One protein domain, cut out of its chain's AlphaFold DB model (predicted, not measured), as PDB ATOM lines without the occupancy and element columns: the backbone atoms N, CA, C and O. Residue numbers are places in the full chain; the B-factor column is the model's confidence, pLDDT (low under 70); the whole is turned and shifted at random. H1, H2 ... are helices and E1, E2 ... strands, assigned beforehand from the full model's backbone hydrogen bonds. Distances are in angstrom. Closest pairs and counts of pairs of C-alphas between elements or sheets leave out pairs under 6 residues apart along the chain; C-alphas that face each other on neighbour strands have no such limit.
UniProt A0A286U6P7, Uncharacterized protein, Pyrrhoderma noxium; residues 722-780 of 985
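AT A GLANCE: This is residues 722 to 780 of the 985 residues of an uncharacterized protein of Pyrrhoderma noxium (UniProt A0A286U6P7). A small sheet of two parallel strands, E1 and E2, has helix H3 packed on it; H4 follows E2, and residues 722 to 728 and 730 to 736, in H1, H2 and their link, stick out. The printed part has 59 residues, with named elements in the order H1, H2, E1, H3, E2, H4, class mixed. It is loose, radius of gyration of the C-alphas 14.3 A, and flat, spanning 39 by 33 by 11 A.

HOW THE PARTS SIT: Look first at E1, residues 743 to 746, and E2, residues 769 to 772: parallel neighbours, 31 degrees between directions, with N 744 and O 769 within hydrogen-bond range at 2.9 A. With H3, residues 749 to 760, between them in the chain, they form a strand-helix-strand unit, two parallel neighbour strands joined through a helix, its crossover right-handed. The closest C-alphas of H3 and E1 are Leu 752 and Ala 746, 4.8 A; of H3 and E2, Leu 755 and Ile 770, 7.2 A. H1, residues 722 to 726, and H2, residues 731 to 740, are apart. H4, residues 774 to 777, is apart from H3, only just, at 8.5 A. Every O i to N i+4 pair is within hydrogen-bond range in H1 and H3, 4 of 6 in H2; H4 is too short for one.

IN THESE COORDINATES: Find C-alpha 722 at (133.162, 162.479, 184.441), where H1 begins. H2 measures 13.9 A, H3 16.6 A, E1 10.0 A and E2 9.5 A; H4 ends at C-alpha 777, (145.269, 158.609, 159.331).

THE WHOLE: The C-alphas farthest apart, Met 722 and Met 761, are 41.5 A apart. The printed part has no cut and no long link. Look for pLDDT under 70 in residues 722 to 742 and 763 to 768.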
ATOM      1  N   MET A 722     134.386 162.720 185.215       41.72
ATOM      2  CA  MET A 722     133.162 162.479 184.441       41.72
ATOM      3  C   MET A 722     133.471 162.277 182.958       41.72
ATOM      4  O   MET A 722     132.938 161.339 182.375       41.72
ATOM      5  N   LEU A 723     134.354 163.079 182.352       43.22
ATOM      6  CA  LEU A 723     134.749 162.924 180.944       43.22
ATOM      7  C   LEU A 723     135.335 161.533 180.670       43.22
ATOM      8  O   LEU A 723     134.911 160.862 179.734       43.22
ATOM      9  N   THR A 724     136.249 161.058 181.519       49.19
ATOM     10  CA  THR A 724     136.858 159.722 181.384       49.19
ATOM     11  C   THR A 724     135.877 158.571 181.633       49.19
ATOM     12  O   THR A 724     135.995 157.531 180.982       49.19
ATOM     13  N   ASN A 725     134.875 158.742 182.504       49.91
ATOM     14  CA  ASN A 725     133.808 157.750 182.671       49.91
ATOM     15  C   ASN A 725     132.804 157.766 181.508       49.91
ATOM     16  O   ASN A 725     132.546 156.698 180.951       49.91
ATOM     17  N   ARG A 726     132.292 158.940 181.101       45.44
ATOM     18  CA  ARG A 726     131.356 159.111 179.970       45.44
ATOM     19  C   ARG A 726     131.964 158.613 178.659       45.44
ATOM     20  O   ARG A 726     131.311 157.865 177.944       45.44
ATOM     21  N   ALA A 727     133.238 158.920 178.394       47.44
ATOM     22  CA  ALA A 727     133.977 158.420 177.227       47.44
ATOM     23  C   ALA A 727     134.187 156.897 177.225       47.44
ATOM     24  O   ALA A 727     134.718 156.337 176.269       47.44
ATOM     25  N   SER A 728     133.792 156.197 178.289       51.41
ATOM     26  CA  SER A 728     133.843 154.748 178.360       51.41
ATOM     27  C   SER A 728     132.429 154.163 178.244       51.41
ATOM     28  O   SER A 728     131.700 154.118 179.234       51.41
ATOM     29  N   TRP A 729     132.083 153.662 177.044       54.44
ATOM     30  CA  TRP A 729     130.893 152.830 176.731       54.44
ATOM     31  C   TRP A 729     130.348 152.103 177.971       54.44
ATOM     32  O   TRP A 729     131.135 151.484 178.691       54.44
ATOM     33  N   THR A 730     129.046 152.094 178.252       63.31
ATOM     34  CA  THR A 730     128.511 151.528 179.506       63.31
ATOM     35  C   THR A 730     128.967 150.081 179.747       63.31
ATOM     36  O   THR A 730     129.339 149.344 178.832       63.31
ATOM     37  N   LYS A 731     128.906 149.595 180.996       57.81
ATOM     38  CA  LYS A 731     129.186 148.170 181.279       57.81
ATOM     39  C   LYS A 731     128.227 147.219 180.530       57.81
ATOM     40  O   LYS A 731     128.606 146.069 180.318       57.81
ATOM     41  N   LYS A 732     127.037 147.687 180.109       63.81
ATOM     42  CA  LYS A 732     126.068 146.980 179.240       63.81
ATOM     43  C   LYS A 732     126.662 146.859 177.824       63.81
ATOM     44  O   LYS A 732     126.823 145.746 177.333       63.81
ATOM     45  N   GLU A 733     127.117 147.961 177.226       62.47
ATOM     46  CA  GLU A 733     127.660 148.020 175.853       62.47
ATOM     47  C   GLU A 733     129.069 147.442 175.702       62.47
ATOM     48  O   GLU A 733     129.283 146.630 174.804       62.47
ATOM     49  N   ARG A 734     130.013 147.760 176.608       59.72
ATOM     50  CA  ARG A 734     131.349 147.126 176.652       59.72
ATOM     51  C   ARG A 734     131.221 145.607 176.613       59.72
ATOM     52  O   ARG A 734     131.941 144.959 175.866       59.72
ATOM     53  N   LYS A 735     130.281 145.061 177.391       60.12
ATOM     54  CA  LYS A 735     129.978 143.625 177.501       60.12
ATOM     55  C   LYS A 735     129.137 143.082 176.339       60.12
ATOM     56  O   LYS A 735     129.127 141.872 176.151       60.12
ATOM     57  N   ARG A 736     128.442 143.937 175.583       62.97
ATOM     58  CA  ARG A 736     127.741 143.584 174.338       62.97
ATOM     59  C   ARG A 736     128.775 143.430 173.225       62.97
ATOM     60  O   ARG A 736     129.035 142.319 172.784       62.97
ATOM     61  N   VAL A 737     129.511 144.496 172.910       60.41
ATOM     62  CA  VAL A 737     130.540 144.494 171.855       60.41
ATOM     63  C   VAL A 737     131.662 143.483 172.129       60.41
ATOM     64  O   VAL A 737     132.068 142.787 171.203       60.41
ATOM     65  N   SER A 738     132.128 143.318 173.377       57.25
ATOM     66  CA  SER A 738     133.180 142.329 173.693       57.25
ATOM     67  C   SER A 738     132.718 140.867 173.701       57.25
ATOM     68  O   SER A 738     133.561 139.973 173.676       57.25
ATOM     69  N   LYS A 739     131.404 140.608 173.733       60.47
ATOM     70  CA  LYS A 739     130.822 139.265 173.560       60.47
ATOM     71  C   LYS A 739     130.411 138.979 172.123       60.47
ATOM     72  O   LYS A 739     130.478 137.835 171.682       60.47
ATOM     73  N   ASP A 740     129.900 139.994 171.440       53.84
ATOM     74  CA  ASP A 740     129.214 139.819 170.169       53.84
ATOM     75  C   ASP A 740     130.154 139.914 168.971       53.84
ATOM     76  O   ASP A 740     129.801 139.400 167.913       53.84
ATOM     77  N   ILE A 741     131.351 140.497 169.126       59.66
ATOM     78  CA  ILE A 741     132.237 140.758 167.991       59.66
ATOM     79  C   ILE A 741     133.705 140.411 168.280       59.66
ATOM     80  O   ILE A 741     134.356 140.993 169.150       59.66
ATOM     81  N   LYS A 742     134.257 139.487 167.483       64.56
ATOM     82  CA  LYS A 742     135.699 139.209 167.427       64.56
ATOM     83  C   LYS A 742     136.410 140.432 166.838       64.56
ATOM     84  O   LYS A 742     136.061 140.880 165.749       64.56
ATOM     85  N   LYS A 743     137.400 140.968 167.560       71.44
ATOM     86  CA  LYS A 743     138.233 142.078 167.082       71.44
ATOM     87  C   LYS A 743     139.261 141.574 166.076       71.44
ATOM     88  O   LYS A 743     140.025 140.660 166.391       71.44
ATOM     89  N   TRP A 744     139.340 142.233 164.930       78.44
ATOM     90  CA  TRP A 744     140.480 142.175 164.023       78.44
ATOM     91  C   TRP A 744     141.203 143.532 164.009       78.44
ATOM     92  O   TRP A 744     140.579 144.566 164.234       78.44
ATOM     93  N   SER A 745     142.525 143.522 163.827       79.44
ATOM     94  CA  SER A 745     143.379 144.721 163.783       79.44
ATOM     95  C   SER A 745     144.088 144.757 162.446       79.44
ATOM     96  O   SER A 745     144.792 143.798 162.118       79.44
ATOM     97  N   ALA A 746     143.909 145.849 161.715       81.06
ATOM     98  CA  ALA A 746     144.649 146.142 160.507       81.06
ATOM     99  C   ALA A 746     145.668 147.249 160.792       81.06
ATOM    100  O   ALA A 746     145.310 148.385 161.119       81.06
ATOM    101  N   ASP A 747     146.943 146.892 160.682       83.31
ATOM    102  CA  ASP A 747     148.076 147.747 161.042       83.31
ATOM    103  C   ASP A 747     148.780 148.306 159.784       83.31
ATOM    104  O   ASP A 747     149.522 149.285 159.870       83.31
ATOM    105  N   ASP A 748     148.473 147.697 158.637       82.00
ATOM    106  CA  ASP A 748     148.980 147.893 157.281       82.00
ATOM    107  C   ASP A 748     147.859 147.551 156.258       82.00
ATOM    108  O   ASP A 748     146.861 146.925 156.645       82.00
ATOM    109  N   PRO A 749     147.959 147.984 154.982       79.62
ATOM    110  CA  PRO A 749     146.895 147.788 153.992       79.62
ATOM    111  C   PRO A 749     146.652 146.326 153.613       79.62
ATOM    112  O   PRO A 749     145.498 145.925 153.507       79.62
ATOM    113  N   ASP A 750     147.699 145.523 153.446       82.94
ATOM    114  CA  ASP A 750     147.570 144.147 152.950       82.94
ATOM    115  C   ASP A 750     146.778 143.291 153.948       82.94
ATOM    116  O   ASP A 750     145.854 142.561 153.587       82.94
ATOM    117  N   LYS A 751     147.047 143.492 155.241       84.62
ATOM    118  CA  LYS A 751     146.278 142.934 156.353       84.62
ATOM    119  C   LYS A 751     144.852 143.489 156.425       84.62
ATOM    120  O   LYS A 751     143.948 142.758 156.815       84.62
ATOM    121  N   LEU A 752     144.609 144.751 156.058       82.25
ATOM    122  CA  LEU A 752     143.246 145.299 155.979       82.25
ATOM    123  C   LEU A 752     142.440 144.609 154.867       82.25
ATOM    124  O   LEU A 752     141.302 144.217 155.123       82.25
ATOM    125  N   THR A 753     143.035 144.388 153.690       81.75
ATOM    126  CA  THR A 753     142.436 143.611 152.591       81.75
ATOM    127  C   THR A 753     142.155 142.175 153.029       81.75
ATOM    128  O   THR A 753     141.000 141.754 153.013       81.75
ATOM    129  N   GLU A 754     143.166 141.467 153.542       84.69
ATOM    130  CA  GLU A 754     143.052 140.071 153.987       84.69
ATOM    131  C   GLU A 754     141.935 139.882 155.033       84.69
ATOM    132  O   GLU A 754     141.185 138.902 155.017       84.69
ATOM    133  N   LEU A 755     141.783 140.844 155.950       82.69
ATOM    134  CA  LEU A 755     140.729 140.837 156.962       82.69
ATOM    135  C   LEU A 755     139.350 141.200 156.398       82.69
ATOM    136  O   LEU A 755     138.351 140.699 156.908       82.69
ATOM    137  N   LEU A 756     139.259 142.048 155.374       81.00
ATOM    138  CA  LEU A 756     137.994 142.376 154.712       81.00
ATOM    139  C   LEU A 756     137.492 141.200 153.853       81.00
ATOM    140  O   LEU A 756     136.317 140.846 153.942       81.00
ATOM    141  N   GLU A 757     138.377 140.518 153.127       82.25
ATOM    142  CA  GLU A 757     138.067 139.307 152.349       82.25
ATOM    143  C   GLU A 757     137.627 138.158 153.270       82.25
ATOM    144  O   GLU A 757     136.546 137.585 153.108       82.25
ATOM    145  N   LYS A 758     138.376 137.910 154.355       81.50
ATOM    146  CA  LYS A 758     137.960 136.976 155.417       81.50
ATOM    147  C   LYS A 758     136.640 137.376 156.086       81.50
ATOM    148  O   LYS A 758     135.968 136.509 156.637       81.50
ATOM    149  N   ARG A 759     136.248 138.658 156.073       73.00
ATOM    150  CA  ARG A 759     134.944 139.121 156.589       73.00
ATOM    151  C   ARG A 759     133.812 138.825 155.606       73.00
ATOM    152  O   ARG A 759     132.718 138.503 156.062       73.00
ATOM    153  N   ALA A 760     134.069 138.906 154.300       74.81
ATOM    154  CA  ALA A 760     133.114 138.529 153.258       74.81
ATOM    155  C   ALA A 760     132.824 137.017 153.272       74.81
ATOM    156  O   ALA A 760     131.670 136.619 153.156       74.81
ATOM    157  N   MET A 761     133.845 136.185 153.516       73.56
ATOM    158  CA  MET A 761     133.716 134.721 153.612       73.56
ATOM    159  C   MET A 761     133.086 134.207 154.925       73.56
ATOM    160  O   MET A 761     132.880 133.004 155.075       73.56
ATOM    161  N   LEU A 762     132.789 135.072 155.904       72.38
ATOM    162  CA  LEU A 762     132.173 134.659 157.171       72.38
ATOM    163  C   LEU A 762     130.641 134.729 157.112       72.38
ATOM    164  O   LEU A 762     130.034 135.739 157.468       72.38
ATOM    165  N   GLU A 763     130.024 133.591 156.783       64.50
ATOM    166  CA  GLU A 763     128.569 133.351 156.853       64.50
ATOM    167  C   GLU A 763     127.970 133.561 158.261       64.50
ATOM    168  O   GLU A 763     126.761 133.717 158.422       64.50
ATOM    169  N   SER A 764     128.805 133.556 159.306       62.38
ATOM    170  CA  SER A 764     128.361 133.655 160.697       62.38
ATOM    171  C   SER A 764     127.568 134.937 160.988       62.38
ATOM    172  O   SER A 764     128.020 136.036 160.663       62.38
ATOM    173  N   GLU A 765     126.490 134.817 161.770       58.91
ATOM    174  CA  GLU A 765     125.673 135.940 162.275       58.91
ATOM    175  C   GLU A 765     126.482 137.060 162.964       58.91
ATOM    176  O   GLU A 765     126.015 138.191 163.097       58.91
ATOM    177  N   ARG A 766     127.694 136.745 163.437       63.03
ATOM    178  CA  ARG A 766     128.579 137.611 164.226       63.03
ATOM    179  C   ARG A 766     129.794 138.061 163.411       63.03
ATOM    180  O   ARG A 766     130.935 137.796 163.796       63.03
ATOM    181  N   LYS A 767     129.548 138.742 162.282       63.34
ATOM    182  CA  LYS A 767     130.603 139.335 161.435       63.34
ATOM    183  C   LYS A 767     131.571 140.174 162.303       63.34
ATOM    184  O   LYS A 767     131.109 141.085 162.993       63.34
ATOM    185  N   PRO A 768     132.893 139.907 162.286       67.00
ATOM    186  CA  PRO A 768     133.878 140.645 163.084       67.00
ATOM    187  C   PRO A 768     133.954 142.129 162.692       67.00
ATOM    188  O   PRO A 768     133.554 142.500 161.587       67.00
ATOM    189  N   TYR A 769     134.499 142.974 163.574       73.12
ATOM    190  CA  TYR A 769     134.877 144.351 163.233       73.12
ATOM    191  C   TYR A 769     136.383 144.436 163.002       73.12
ATOM    192  O   TYR A 769     137.160 143.732 163.654       73.12
ATOM    193  N   ILE A 770     136.784 145.330 162.103       79.06
ATOM    194  CA  ILE A 770     138.185 145.593 161.793       79.06
ATOM    195  C   ILE A 770     138.532 146.968 162.358       79.06
ATOM    196  O   ILE A 770     137.936 147.977 161.996       79.06
ATOM    197  N   GLU A 771     139.471 147.002 163.298       83.44
ATOM    198  CA  GLU A 771     140.060 148.243 163.782       83.44
ATOM    199  C   GLU A 771     141.165 148.668 162.816       83.44
ATOM    200  O   GLU A 771     142.173 147.976 162.677       83.44
ATOM    201  N   ILE A 772     140.958 149.802 162.149       82.12
ATOM    202  CA  ILE A 772     141.962 150.445 161.302       82.12
ATOM    203  C   ILE A 772     142.909 151.227 162.219       82.12
ATOM    204  O   ILE A 772     142.468 152.070 163.008       82.12
ATOM    205  N   SER A 773     144.208 150.937 162.140       84.44
ATOM    206  CA  SER A 773     145.232 151.612 162.940       84.44
ATOM    207  C   SER A 773     145.270 153.125 162.688       84.44
ATOM    208  O   SER A 773     145.076 153.588 161.562       84.44
ATOM    209  N   LYS A 774     145.603 153.918 163.720       84.38
ATOM    210  CA  LYS A 774     145.821 155.373 163.573       84.38
ATOM    211  C   LYS A 774     146.891 155.708 162.523       84.38
ATOM    212  O   LYS A 774     146.761 156.727 161.855       84.38
ATOM    213  N   ARG A 775     147.842 154.794 162.286       85.69
ATOM    214  CA  ARG A 775     148.887 154.889 161.251       85.69
ATOM    215  C   ARG A 775     148.371 155.073 159.822       85.69
ATOM    216  O   ARG A 775     149.132 155.512 158.968       85.69
ATOM    217  N   PHE A 776     147.106 154.748 159.547       84.81
ATOM    218  CA  PHE A 776     146.469 155.087 158.272       84.81
ATOM    219  C   PHE A 776     146.147 156.585 158.181       84.81
ATOM    220  O   PHE A 776     146.462 157.206 157.177       84.81
ATOM    221  N   LEU A 777     145.592 157.174 159.247       85.62
ATOM    222  CA  LEU A 777     145.269 158.609 159.331       85.62
ATOM    223  C   LEU A 777     146.536 159.477 159.386       85.62
ATOM    224  O   LEU A 777     146.561 160.583 158.861       85.62
ATOM    225  N   GLU A 778     147.609 158.957 159.987       87.88
ATOM    226  CA  GLU A 778     148.942 159.582 160.001       87.88
ATOM    227  C   GLU A 778     149.573 159.690 158.592       87.88
ATOM    228  O   GLU A 778     150.554 160.408 158.421       87.88
ATOM    229  N   ARG A 779     149.015 159.002 157.580       85.19
ATOM    230  CA  ARG A 779     149.435 159.066 156.165       85.19
ATOM    231  C   ARG A 779     148.533 159.946 155.286       85.19
ATOM    232  O   ARG A 779     148.789 160.027 154.088       85.19
ATOM    233  N   GLY A 780     147.511 160.585 155.857       89.94
ATOM    234  CA  GLY A 780     146.512 161.367 155.125       89.94
ATOM    235  C   GLY A 780     145.183 160.626 154.926       89.94
ATOM    236  O   GLY A 780     144.863 159.673 155.645       89.94
TER     237      GLY A 780